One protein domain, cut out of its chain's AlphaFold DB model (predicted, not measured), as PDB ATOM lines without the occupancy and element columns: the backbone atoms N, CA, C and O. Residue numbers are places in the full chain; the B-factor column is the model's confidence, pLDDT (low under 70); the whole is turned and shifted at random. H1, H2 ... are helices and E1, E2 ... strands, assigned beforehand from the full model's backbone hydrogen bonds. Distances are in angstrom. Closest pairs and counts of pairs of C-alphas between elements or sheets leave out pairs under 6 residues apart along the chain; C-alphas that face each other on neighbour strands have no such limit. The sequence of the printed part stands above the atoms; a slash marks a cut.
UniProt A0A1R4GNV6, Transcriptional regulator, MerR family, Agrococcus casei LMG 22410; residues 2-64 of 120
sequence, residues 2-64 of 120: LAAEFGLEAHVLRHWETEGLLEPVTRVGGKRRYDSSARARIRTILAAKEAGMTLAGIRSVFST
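This is residues 2 to 64 of the 120 residues of the protein "Transcriptional regulator, MerR family" of Agrococcus casei LMG 22410 (UniProt A0A1R4GNV6). One long helix, H3, has a small strand hairpin, E1 and E2, before one end and H4 folded back at the other; H1 and H2 make a corner, H1 near H3. The printed part has 63 residues, mostly helix, in the order H1, H2, E1, E2, H3, H4. It is compact, with radius of gyration of the C-alphas 11.5 A and spans of 36 by 25 by 19 A.

H1, residues 2 to 5, and H2, residues 10 to 18, touch only at the corner, the closest C-alphas being Ala 3 and Ala 10, 5.6 A. E1, residues 26 to 28, and E2, residues 31 to 33, form an antiparallel hairpin; N 28 and O 31, 3.0 A, are within hydrogen-bond range. H3, residues 36 to 50, and H4, residues 55 to 63, form a helical hairpin: with residues 45 to 49 alone H3 only just touches H4, 3 pairs of C-alphas within 8 A, closest Ile 45 and Ile 58, 6.8 A, at a steep tilt of 44 degrees, opposite ways. Every O i to N i+4 pair is within hydrogen-bond range in H2, H3 and H4; H1 is too short for one.

H1 begins at C-alpha 2 (36.164, -42.909, -37.694). H3 is 21.4 A long. H4 ends at C-alpha 63 (49.751, -27.184, -47.402).

The farthest C-alphas, Gly 29 and Gly 52, are 37.0 A apart. The printed part has no cut and no long link. Residue 25 is under pLDDT 70.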
ATOM      1  N   LEU A   2      36.199 -43.771 -36.499       84.12
ATOM      2  CA  LEU A   2      36.164 -42.909 -37.694       84.12
ATOM      3  C   LEU A   2      36.535 -43.628 -38.998       84.12
ATOM      4  O   LEU A   2      35.856 -43.449 -39.994       84.12
ATOM      5  N   ALA A   3      37.579 -44.462 -38.987       86.50
ATOM      6  CA  ALA A   3      38.018 -45.193 -40.178       86.50
ATOM      7  C   ALA A   3      36.888 -46.057 -40.774       86.50
ATOM      8  O   ALA A   3      36.626 -45.992 -41.970       86.50
ATOM      9  N   ALA A   4      36.139 -46.760 -39.918       88.62
ATOM     10  CA  ALA A   4      35.018 -47.600 -40.328       88.62
ATOM     11  C   ALA A   4      33.842 -46.803 -40.923       88.62
ATOM     12  O   ALA A   4      33.127 -47.343 -41.756       88.62
ATOM     13  N   GLU A   5      33.661 -45.523 -40.556       91.25
ATOM     14  CA  GLU A   5      32.650 -44.646 -41.188       91.25
ATOM     15  C   GLU A   5      32.928 -44.451 -42.690       91.25
ATOM     16  O   GLU A   5      32.009 -44.182 -43.456       91.25
ATOM     17  N   PHE A   6      34.187 -44.611 -43.109       92.62
ATOM     18  CA  PHE A   6      34.645 -44.469 -44.491       92.62
ATOM     19  C   PHE A   6      35.068 -45.804 -45.124       92.62
ATOM     20  O   PHE A   6      35.710 -45.802 -46.170       92.62
ATOM     21  N   GLY A   7      34.773 -46.940 -44.480       92.81
ATOM     22  CA  GLY A   7      35.224 -48.258 -44.948       92.81
ATOM     23  C   GLY A   7      36.749 -48.434 -44.940       92.81
ATOM     24  O   GLY A   7      37.279 -49.267 -45.668       92.81
ATOM     25  N   LEU A   8      37.466 -47.636 -44.144       93.44
ATOM     26  CA  LEU A   8      38.920 -47.666 -44.045       93.44
ATOM     27  C   LEU A   8      39.380 -48.467 -42.832       93.44
ATOM     28  O   LEU A   8      38.794 -48.421 -41.747       93.44
ATOM     29  N   GLU A   9      40.532 -49.102 -42.991       92.62
ATOM     30  CA  GLU A   9      41.258 -49.699 -41.884       92.62
ATOM     31  C   GLU A   9      41.941 -48.634 -41.018       92.62
ATOM     32  O   GLU A   9      42.446 -47.615 -41.498       92.62
ATOM     33  N   ALA A  10      42.056 -48.889 -39.713       90.12
ATOM     34  CA  ALA A  10      42.663 -47.936 -38.777       90.12
ATOM     35  C   ALA A  10      44.148 -47.635 -39.077       90.12
ATOM     36  O   ALA A  10      44.678 -46.607 -38.650       90.12
ATOM     37  N   HIS A  11      44.856 -48.534 -39.773       91.50
ATOM     38  CA  HIS A  11      46.233 -48.283 -40.208       91.50
ATOM     39  C   HIS A  11      46.314 -47.249 -41.341       91.50
ATOM     40  O   HIS A  11      47.310 -46.536 -41.408       91.50
ATOM     41  N   VAL A  12      45.266 -47.091 -42.159       93.38
ATOM     42  CA  VAL A  12      45.227 -46.088 -43.235       93.38
ATOM     43  C   VAL A  12      45.240 -44.683 -42.648       93.38
ATOM     44  O   VAL A  12      46.044 -43.856 -43.066       93.38
ATOM     45  N   LEU A  13      44.431 -44.430 -41.612       91.19
ATOM     46  CA  LEU A  13      44.451 -43.133 -40.930       91.19
ATOM     47  C   LEU A  13      45.818 -42.850 -40.293       91.19
ATOM     48  O   LEU A  13      46.309 -41.734 -40.387       91.19
ATOM     49  N   ARG A  14      46.472 -43.863 -39.703       89.69
ATOM     50  CA  ARG A  14      47.837 -43.727 -39.152       89.69
ATOM     51  C   ARG A  14      48.876 -43.420 -40.230       89.69
ATOM     52  O   ARG A  14      49.791 -42.635 -39.993       89.69
ATOM     53  N   HIS A  15      48.744 -44.032 -41.399       92.44
ATOM     54  CA  HIS A  15      49.608 -43.732 -42.530       92.44
ATOM     55  C   HIS A  15      49.388 -42.293 -43.014       92.44
ATOM     56  O   HIS A  15      50.353 -41.553 -43.149       92.44
ATOM     57  N   TRP A  16      48.139 -41.844 -43.159       93.81
ATOM     58  CA  TRP A  16      47.836 -40.458 -43.530       93.81
ATOM     59  C   TRP A  16      48.280 -39.431 -42.485       93.81
ATOM     60  O   TRP A  16      48.695 -38.343 -42.865       93.81
ATOM     61  N   GLU A  17      48.259 -39.767 -41.193       90.19
ATOM     62  CA  GLU A  17      48.908 -38.942 -40.163       90.19
ATOM     63  C   GLU A  17      50.414 -38.812 -40.412       90.19
ATOM     64  O   GLU A  17      50.971 -37.724 -40.333       90.19
ATOM     65  N   THR A  18      51.069 -39.927 -40.744       91.12
ATOM     66  CA  THR A  18      52.517 -39.965 -41.002       91.12
ATOM     67  C   THR A  18      52.887 -39.173 -42.260       91.12
ATOM     68  O   THR A  18      53.908 -38.496 -42.284       91.12
ATOM     69  N   GLU A  19      52.026 -39.199 -43.276       90.31
ATOM     70  CA  GLU A  19      52.175 -38.431 -44.517       90.31
ATOM     71  C   GLU A  19      51.811 -36.940 -44.375       90.31
ATOM     72  O   GLU A  19      51.902 -36.202 -45.359       90.31
ATOM     73  N   GLY A  20      51.374 -36.487 -43.190       89.75
ATOM     74  CA  GLY A  20      50.947 -35.104 -42.934       89.75
ATOM     75  C   GLY A  20      49.580 -34.743 -43.533       89.75
ATOM     76  O   GLY A  20      49.209 -33.575 -43.644       89.75
ATOM     77  N   LEU A  21      48.806 -35.743 -43.951       91.69
ATOM     78  CA  LEU A  21      47.476 -35.569 -44.535       91.69
ATOM     79  C   LEU A  21      46.375 -35.495 -43.487       91.69
ATOM     80  O   LEU A  21      45.298 -34.987 -43.783       91.69
ATOM     81  N   LEU A  22      46.612 -35.982 -42.275       90.44
ATOM     82  CA  LEU A  22      45.682 -35.874 -41.160       90.44
ATOM     83  C   LEU A  22      46.435 -35.490 -39.897       90.44
ATOM     84  O   LEU A  22      47.525 -35.986 -39.645       90.44
ATOM     85  N   GLU A  23      45.809 -34.675 -39.060       81.94
ATOM     86  CA  GLU A  23      46.300 -34.417 -37.713       81.94
ATOM     87  C   GLU A  23      45.242 -34.864 -36.699       81.94
ATOM     88  O   GLU A  23      44.045 -34.612 -36.891       81.94
ATOM     89  N   PRO A  24      45.634 -35.566 -35.622       73.69
ATOM     90  CA  PRO A  24      44.707 -35.878 -34.552       73.69
ATOM     91  C   PRO A  24      44.390 -34.594 -33.781       73.69
ATOM     92  O   PRO A  24      45.269 -34.000 -33.167       73.69
ATOM     93  N   VAL A  25      43.111 -34.223 -33.748       69.81
ATOM     94  CA  VAL A  25      42.632 -33.004 -33.073       69.81
ATOM     95  C   VAL A  25      42.951 -33.038 -31.581       69.81
ATOM     96  O   VAL A  25      43.299 -32.030 -30.972       69.81
ATOM     97  N   THR A  26      42.831 -34.211 -30.950       74.81
ATOM     98  CA  THR A  26      43.209 -34.398 -29.543       74.81
ATOM     99  C   THR A  26      43.532 -35.861 -29.255       74.81
ATOM    100  O   THR A  26      42.957 -36.781 -29.844       74.81
ATOM    101  N   ARG A  27      44.423 -36.103 -28.289       78.12
ATOM    102  CA  ARG A  27      44.614 -37.422 -27.674       78.12
ATOM    103  C   ARG A  27      43.987 -37.419 -26.281       78.12
ATOM    104  O   ARG A  27      44.428 -36.678 -25.416       78.12
ATOM    105  N   VAL A  28      42.976 -38.258 -26.057       77.00
ATOM    106  CA  VAL A  28      42.324 -38.419 -24.744       77.00
ATOM    107  C   VAL A  28      42.592 -39.835 -24.248       77.00
ATOM    108  O   VAL A  28      42.207 -40.801 -24.908       77.00
ATOM    109  N   GLY A  29      43.296 -39.969 -23.120       79.81
ATOM    110  CA  GLY A  29      43.670 -41.277 -22.560       79.81
ATOM    111  C   GLY A  29      44.492 -42.139 -23.528       79.81
ATOM    112  O   GLY A  29      44.247 -43.334 -23.656       79.81
ATOM    113  N   GLY A  30      45.387 -41.517 -24.307       76.88
ATOM    114  CA  GLY A  30      46.202 -42.194 -25.324       76.88
ATOM    115  C   GLY A  30      45.464 -42.567 -26.619       76.88
ATOM    116  O   GLY A  30      46.102 -43.005 -27.576       76.88
ATOM    117  N   LYS A  31      44.142 -42.356 -26.705       77.50
ATOM    118  CA  LYS A  31      43.343 -42.620 -27.911       77.50
ATOM    119  C   LYS A  31      43.161 -41.349 -28.742       77.50
ATOM    120  O   LYS A  31      42.850 -40.283 -28.211       77.50
ATOM    121  N   ARG A  32      43.328 -41.479 -30.060       81.00
ATOM    122  CA  ARG A  32      43.100 -40.406 -31.041       81.00
ATOM    123  C   ARG A  32      41.614 -40.068 -31.120       81.00
ATOM    124  O   ARG A  32      40.788 -40.973 -31.261       81.00
ATOM    125  N   ARG A  33      41.285 -38.781 -31.062       81.00
ATOM    126  CA  ARG A  33      39.951 -38.257 -31.354       81.00
ATOM    127  C   ARG A  33      40.016 -37.322 -32.550       81.00
ATOM    128  O   ARG A  33      40.913 -36.493 -32.660       81.00
ATOM    129  N   TYR A  34      39.033 -37.492 -33.419       81.31
ATOM    130  CA  TYR A  34      38.866 -36.758 -34.657       81.31
ATOM    131  C   TYR A  34      37.496 -36.089 -34.633       81.31
ATOM    132  O   TYR A  34      36.500 -36.723 -34.266       81.31
ATOM    133  N   ASP A  35      37.450 -34.821 -35.007       82.81
ATOM    134  CA  ASP A  35      36.233 -34.019 -35.020       82.81
ATOM    135  C   ASP A  35      35.575 -34.006 -36.418       82.81
ATOM    136  O   ASP A  35      35.786 -34.893 -37.254       82.81
ATOM    137  N   SER A  36      34.698 -33.036 -36.669       84.25
ATOM    138  CA  SER A  36      34.064 -32.832 -37.975       84.25
ATOM    139  C   SER A  36      35.044 -32.375 -39.063       84.25
ATOM    140  O   SER A  36      34.839 -32.722 -40.229       84.25
ATOM    141  N   SER A  37      36.121 -31.665 -38.714       85.75
ATOM    142  CA  SER A  37      37.134 -31.205 -39.671       85.75
ATOM    143  C   SER A  37      37.912 -32.384 -40.259       85.75
ATOM    144  O   SER A  37      38.074 -32.484 -41.476       85.75
ATOM    145  N   ALA A  38      38.264 -33.362 -39.422       88.75
ATOM    146  CA  ALA A  38      38.906 -34.596 -39.860       88.75
ATOM    147  C   ALA A  38      38.016 -35.405 -40.819       88.75
ATOM    148  O   ALA A  38      38.509 -35.957 -41.798       88.75
ATOM    149  N   ARG A  39      36.692 -35.429 -40.596       91.00
ATOM    150  CA  ARG A  39      35.739 -36.060 -41.532       91.00
ATOM    151  C   ARG A  39      35.733 -35.375 -42.890       91.00
ATOM    152  O   ARG A  39      35.755 -36.057 -43.910       91.00
ATOM    153  N   ALA A  40      35.686 -34.042 -42.910       90.56
ATOM    154  CA  ALA A  40      35.752 -33.285 -44.155       90.56
ATOM    155  C   ALA A  40      37.065 -33.571 -44.897       90.56
ATOM    156  O   ALA A  40      37.038 -33.881 -46.082       90.56
ATOM    157  N   ARG A  41      38.188 -33.588 -44.173       92.62
ATOM    158  CA  ARG A  41      39.507 -33.868 -44.741       92.62
ATOM    159  C   ARG A  41      39.631 -35.285 -45.302       92.62
ATOM    160  O   ARG A  41      40.139 -35.441 -46.407       92.62
ATOM    161  N   ILE A  42      39.105 -36.301 -44.611       94.31
ATOM    162  CA  ILE A  42      39.048 -37.679 -45.133       94.31
ATOM    163  C   ILE A  42      38.230 -37.743 -46.425       94.31
ATOM    164  O   ILE A  42      38.697 -38.339 -47.393       94.31
ATOM    165  N   ARG A  43      37.056 -37.097 -46.479       94.75
ATOM    166  CA  ARG A  43      36.257 -37.028 -47.717       94.75
ATOM    167  C   ARG A  43      37.047 -36.414 -48.868       94.75
ATOM    168  O   ARG A  43      37.030 -36.959 -49.964       94.75
ATOM    169  N   THR A  44      37.772 -35.328 -48.612       94.06
ATOM    170  CA  THR A  44      38.611 -34.687 -49.631       94.06
ATOM    171  C   THR A  44      39.751 -35.594 -50.095       94.06
ATOM    172  O   THR A  44      39.979 -35.694 -51.295       94.06
ATOM    173  N   ILE A  45      40.434 -36.293 -49.181       95.81
ATOM    174  CA  ILE A  45      41.498 -37.247 -49.541       95.81
ATOM    175  C   ILE A  45      40.937 -38.367 -50.423       95.81
ATOM    176  O   ILE A  45      41.554 -38.712 -51.425       95.81
ATOM    177  N   LEU A  46      39.776 -38.928 -50.072       96.31
ATOM    178  CA  LEU A  46      39.144 -39.994 -50.851       96.31
ATOM    179  C   LEU A  46      38.774 -39.520 -52.259       96.31
ATOM    180  O   LEU A  46      39.201 -40.145 -53.224       96.31
ATOM    181  N   ALA A  47      38.093 -38.378 -52.376       95.44
ATOM    182  CA  ALA A  47      37.723 -37.810 -53.671       95.44
ATOM    183  C   ALA A  47      38.954 -37.507 -54.544       95.44
ATOM    184  O   ALA A  47      38.975 -37.815 -55.731       95.44
ATOM    185  N   ALA A  48      40.019 -36.958 -53.954       95.75
ATOM    186  CA  ALA A  48      41.252 -36.680 -54.681       95.75
ATOM    187  C   ALA A  48      41.977 -37.964 -55.126       95.75
ATOM    188  O   ALA A  48      42.513 -38.024 -56.231       95.75
ATOM    189  N   LYS A  49      41.963 -39.021 -54.302       96.12
ATOM    190  CA  LYS A  49      42.499 -40.334 -54.693       96.12
ATOM    191  C   LYS A  49      41.698 -40.966 -55.830       96.12
ATOM    192  O   LYS A  49      42.301 -41.524 -56.740       96.12
ATOM    193  N   GLU A  50      40.370 -40.877 -55.792       95.56
ATOM    194  CA  GLU A  50      39.496 -41.339 -56.882       95.56
ATOM    195  C   GLU A  50      39.749 -40.558 -58.177       95.56
ATOM    196  O   GLU A  50      39.792 -41.145 -59.255       95.56
ATOM    197  N   ALA A  51      40.036 -39.260 -58.059       95.38
ATOM    198  CA  ALA A  51      40.483 -38.409 -59.157       95.38
ATOM    199  C   ALA A  51      41.903 -38.739 -59.664       95.38
ATOM    200  O   ALA A  51      42.372 -38.107 -60.606       95.38
ATOM    201  N   GLY A  52      42.600 -39.716 -59.074       95.56
ATOM    202  CA  GLY A  52      43.926 -40.163 -59.503       95.56
ATOM    203  C   GLY A  52      45.096 -39.389 -58.894       95.56
ATOM    204  O   GLY A  52      46.230 -39.573 -59.332       95.56
ATOM    205  N   MET A  53      44.861 -38.543 -57.887       96.75
ATOM    206  CA  MET A  53      45.938 -37.808 -57.225       96.75
ATOM    207  C   MET A  53      46.774 -38.715 -56.316       96.75
ATOM    208  O   MET A  53      46.266 -39.584 -55.600       96.75
ATOM    209  N   THR A  54      48.079 -38.450 -56.277       95.44
ATOM    210  CA  THR A  54      48.997 -39.074 -55.316       95.44
ATOM    211  C   THR A  54      48.851 -38.443 -53.930       95.44
ATOM    212  O   THR A  54      48.459 -37.284 -53.802       95.44
ATOM    213  N   LEU A  55      49.237 -39.162 -52.868       94.50
ATOM    214  CA  LEU A  55      49.235 -38.603 -51.505       94.50
ATOM    215  C   LEU A  55      50.106 -37.342 -51.391       94.50
ATOM    216  O   LEU A  55      49.740 -36.410 -50.679       94.50
ATOM    217  N   ALA A  56      51.215 -37.283 -52.134       93.44
ATOM    218  CA  ALA A  56      52.070 -36.104 -52.203       93.44
ATOM    219  C   ALA A  56      51.350 -34.905 -52.841       93.44
ATOM    220  O   ALA A  56      51.388 -33.817 -52.275       93.44
ATOM    221  N   GLY A  57      50.644 -35.103 -53.962       94.38
ATOM    222  CA  GLY A  57      49.849 -34.045 -54.597       94.38
ATOM    223  C   GLY A  57      48.713 -33.551 -53.700       94.38
ATOM    224  O   GLY A  57      48.506 -32.348 -53.559       94.38
ATOM    225  N   ILE A  58      48.031 -34.471 -53.011       95.62
ATOM    226  CA  ILE A  58      46.978 -34.134 -52.041       95.62
ATOM    227  C   ILE A  58      47.553 -33.322 -50.873       95.62
ATOM    228  O   ILE A  58      46.942 -32.348 -50.434       95.62
ATOM    229  N   ARG A  59      48.745 -33.685 -50.381       94.06
ATOM    230  CA  ARG A  59      49.432 -32.912 -49.342       94.06
ATOM    231  C   ARG A  59      49.722 -31.499 -49.830       94.06
ATOM    232  O   ARG A  59      49.392 -30.568 -49.104       94.06
ATOM    233  N   SER A  60      50.254 -31.343 -51.043       93.31
ATOM    234  CA  SER A  60      50.520 -30.026 -51.628       93.31
ATOM    235  C   SER A  60      49.255 -29.167 -51.691       93.31
ATOM    236  O   SER A  60      49.277 -28.024 -51.251       93.31
ATOM    237  N   VAL A  61      48.116 -29.724 -52.120       93.50
ATOM    238  CA  VAL A  61      46.820 -29.010 -52.120       93.50
ATOM    239  C   VAL A  61      46.458 -28.473 -50.732       93.50
ATOM    240  O   VAL A  61      45.949 -27.354 -50.613       93.50
ATOM    241  N   PHE A  62      46.713 -29.256 -49.680       91.44
ATOM    242  CA  PHE A  62      46.398 -28.870 -48.307       91.44
ATOM    243  C   PHE A  62      47.407 -27.924 -47.657       91.44
ATOM    244  O   PHE A  62      46.994 -27.154 -46.796       91.44
ATOM    245  N   SER A  63      48.693 -28.012 -47.998       90.50
ATOM    246  CA  SER A  63      49.751 -27.184 -47.402       90.50
ATOM    247  C   SER A  63      49.902 -25.822 -48.071       90.50
ATOM    248  O   SER A  63      50.599 -24.960 -47.553       90.50
ATOM    249  N   THR A  64      49.297 -25.636 -49.241       89.88
ATOM    250  CA  THR A  64      49.359 -24.377 -49.972       89.88
ATOM    251  C   THR A  64      48.396 -23.346 -49.379       89.88
ATOM    252  O   THR A  64      47.176 -23.546 -49.394       89.88
TER     253      THR A  64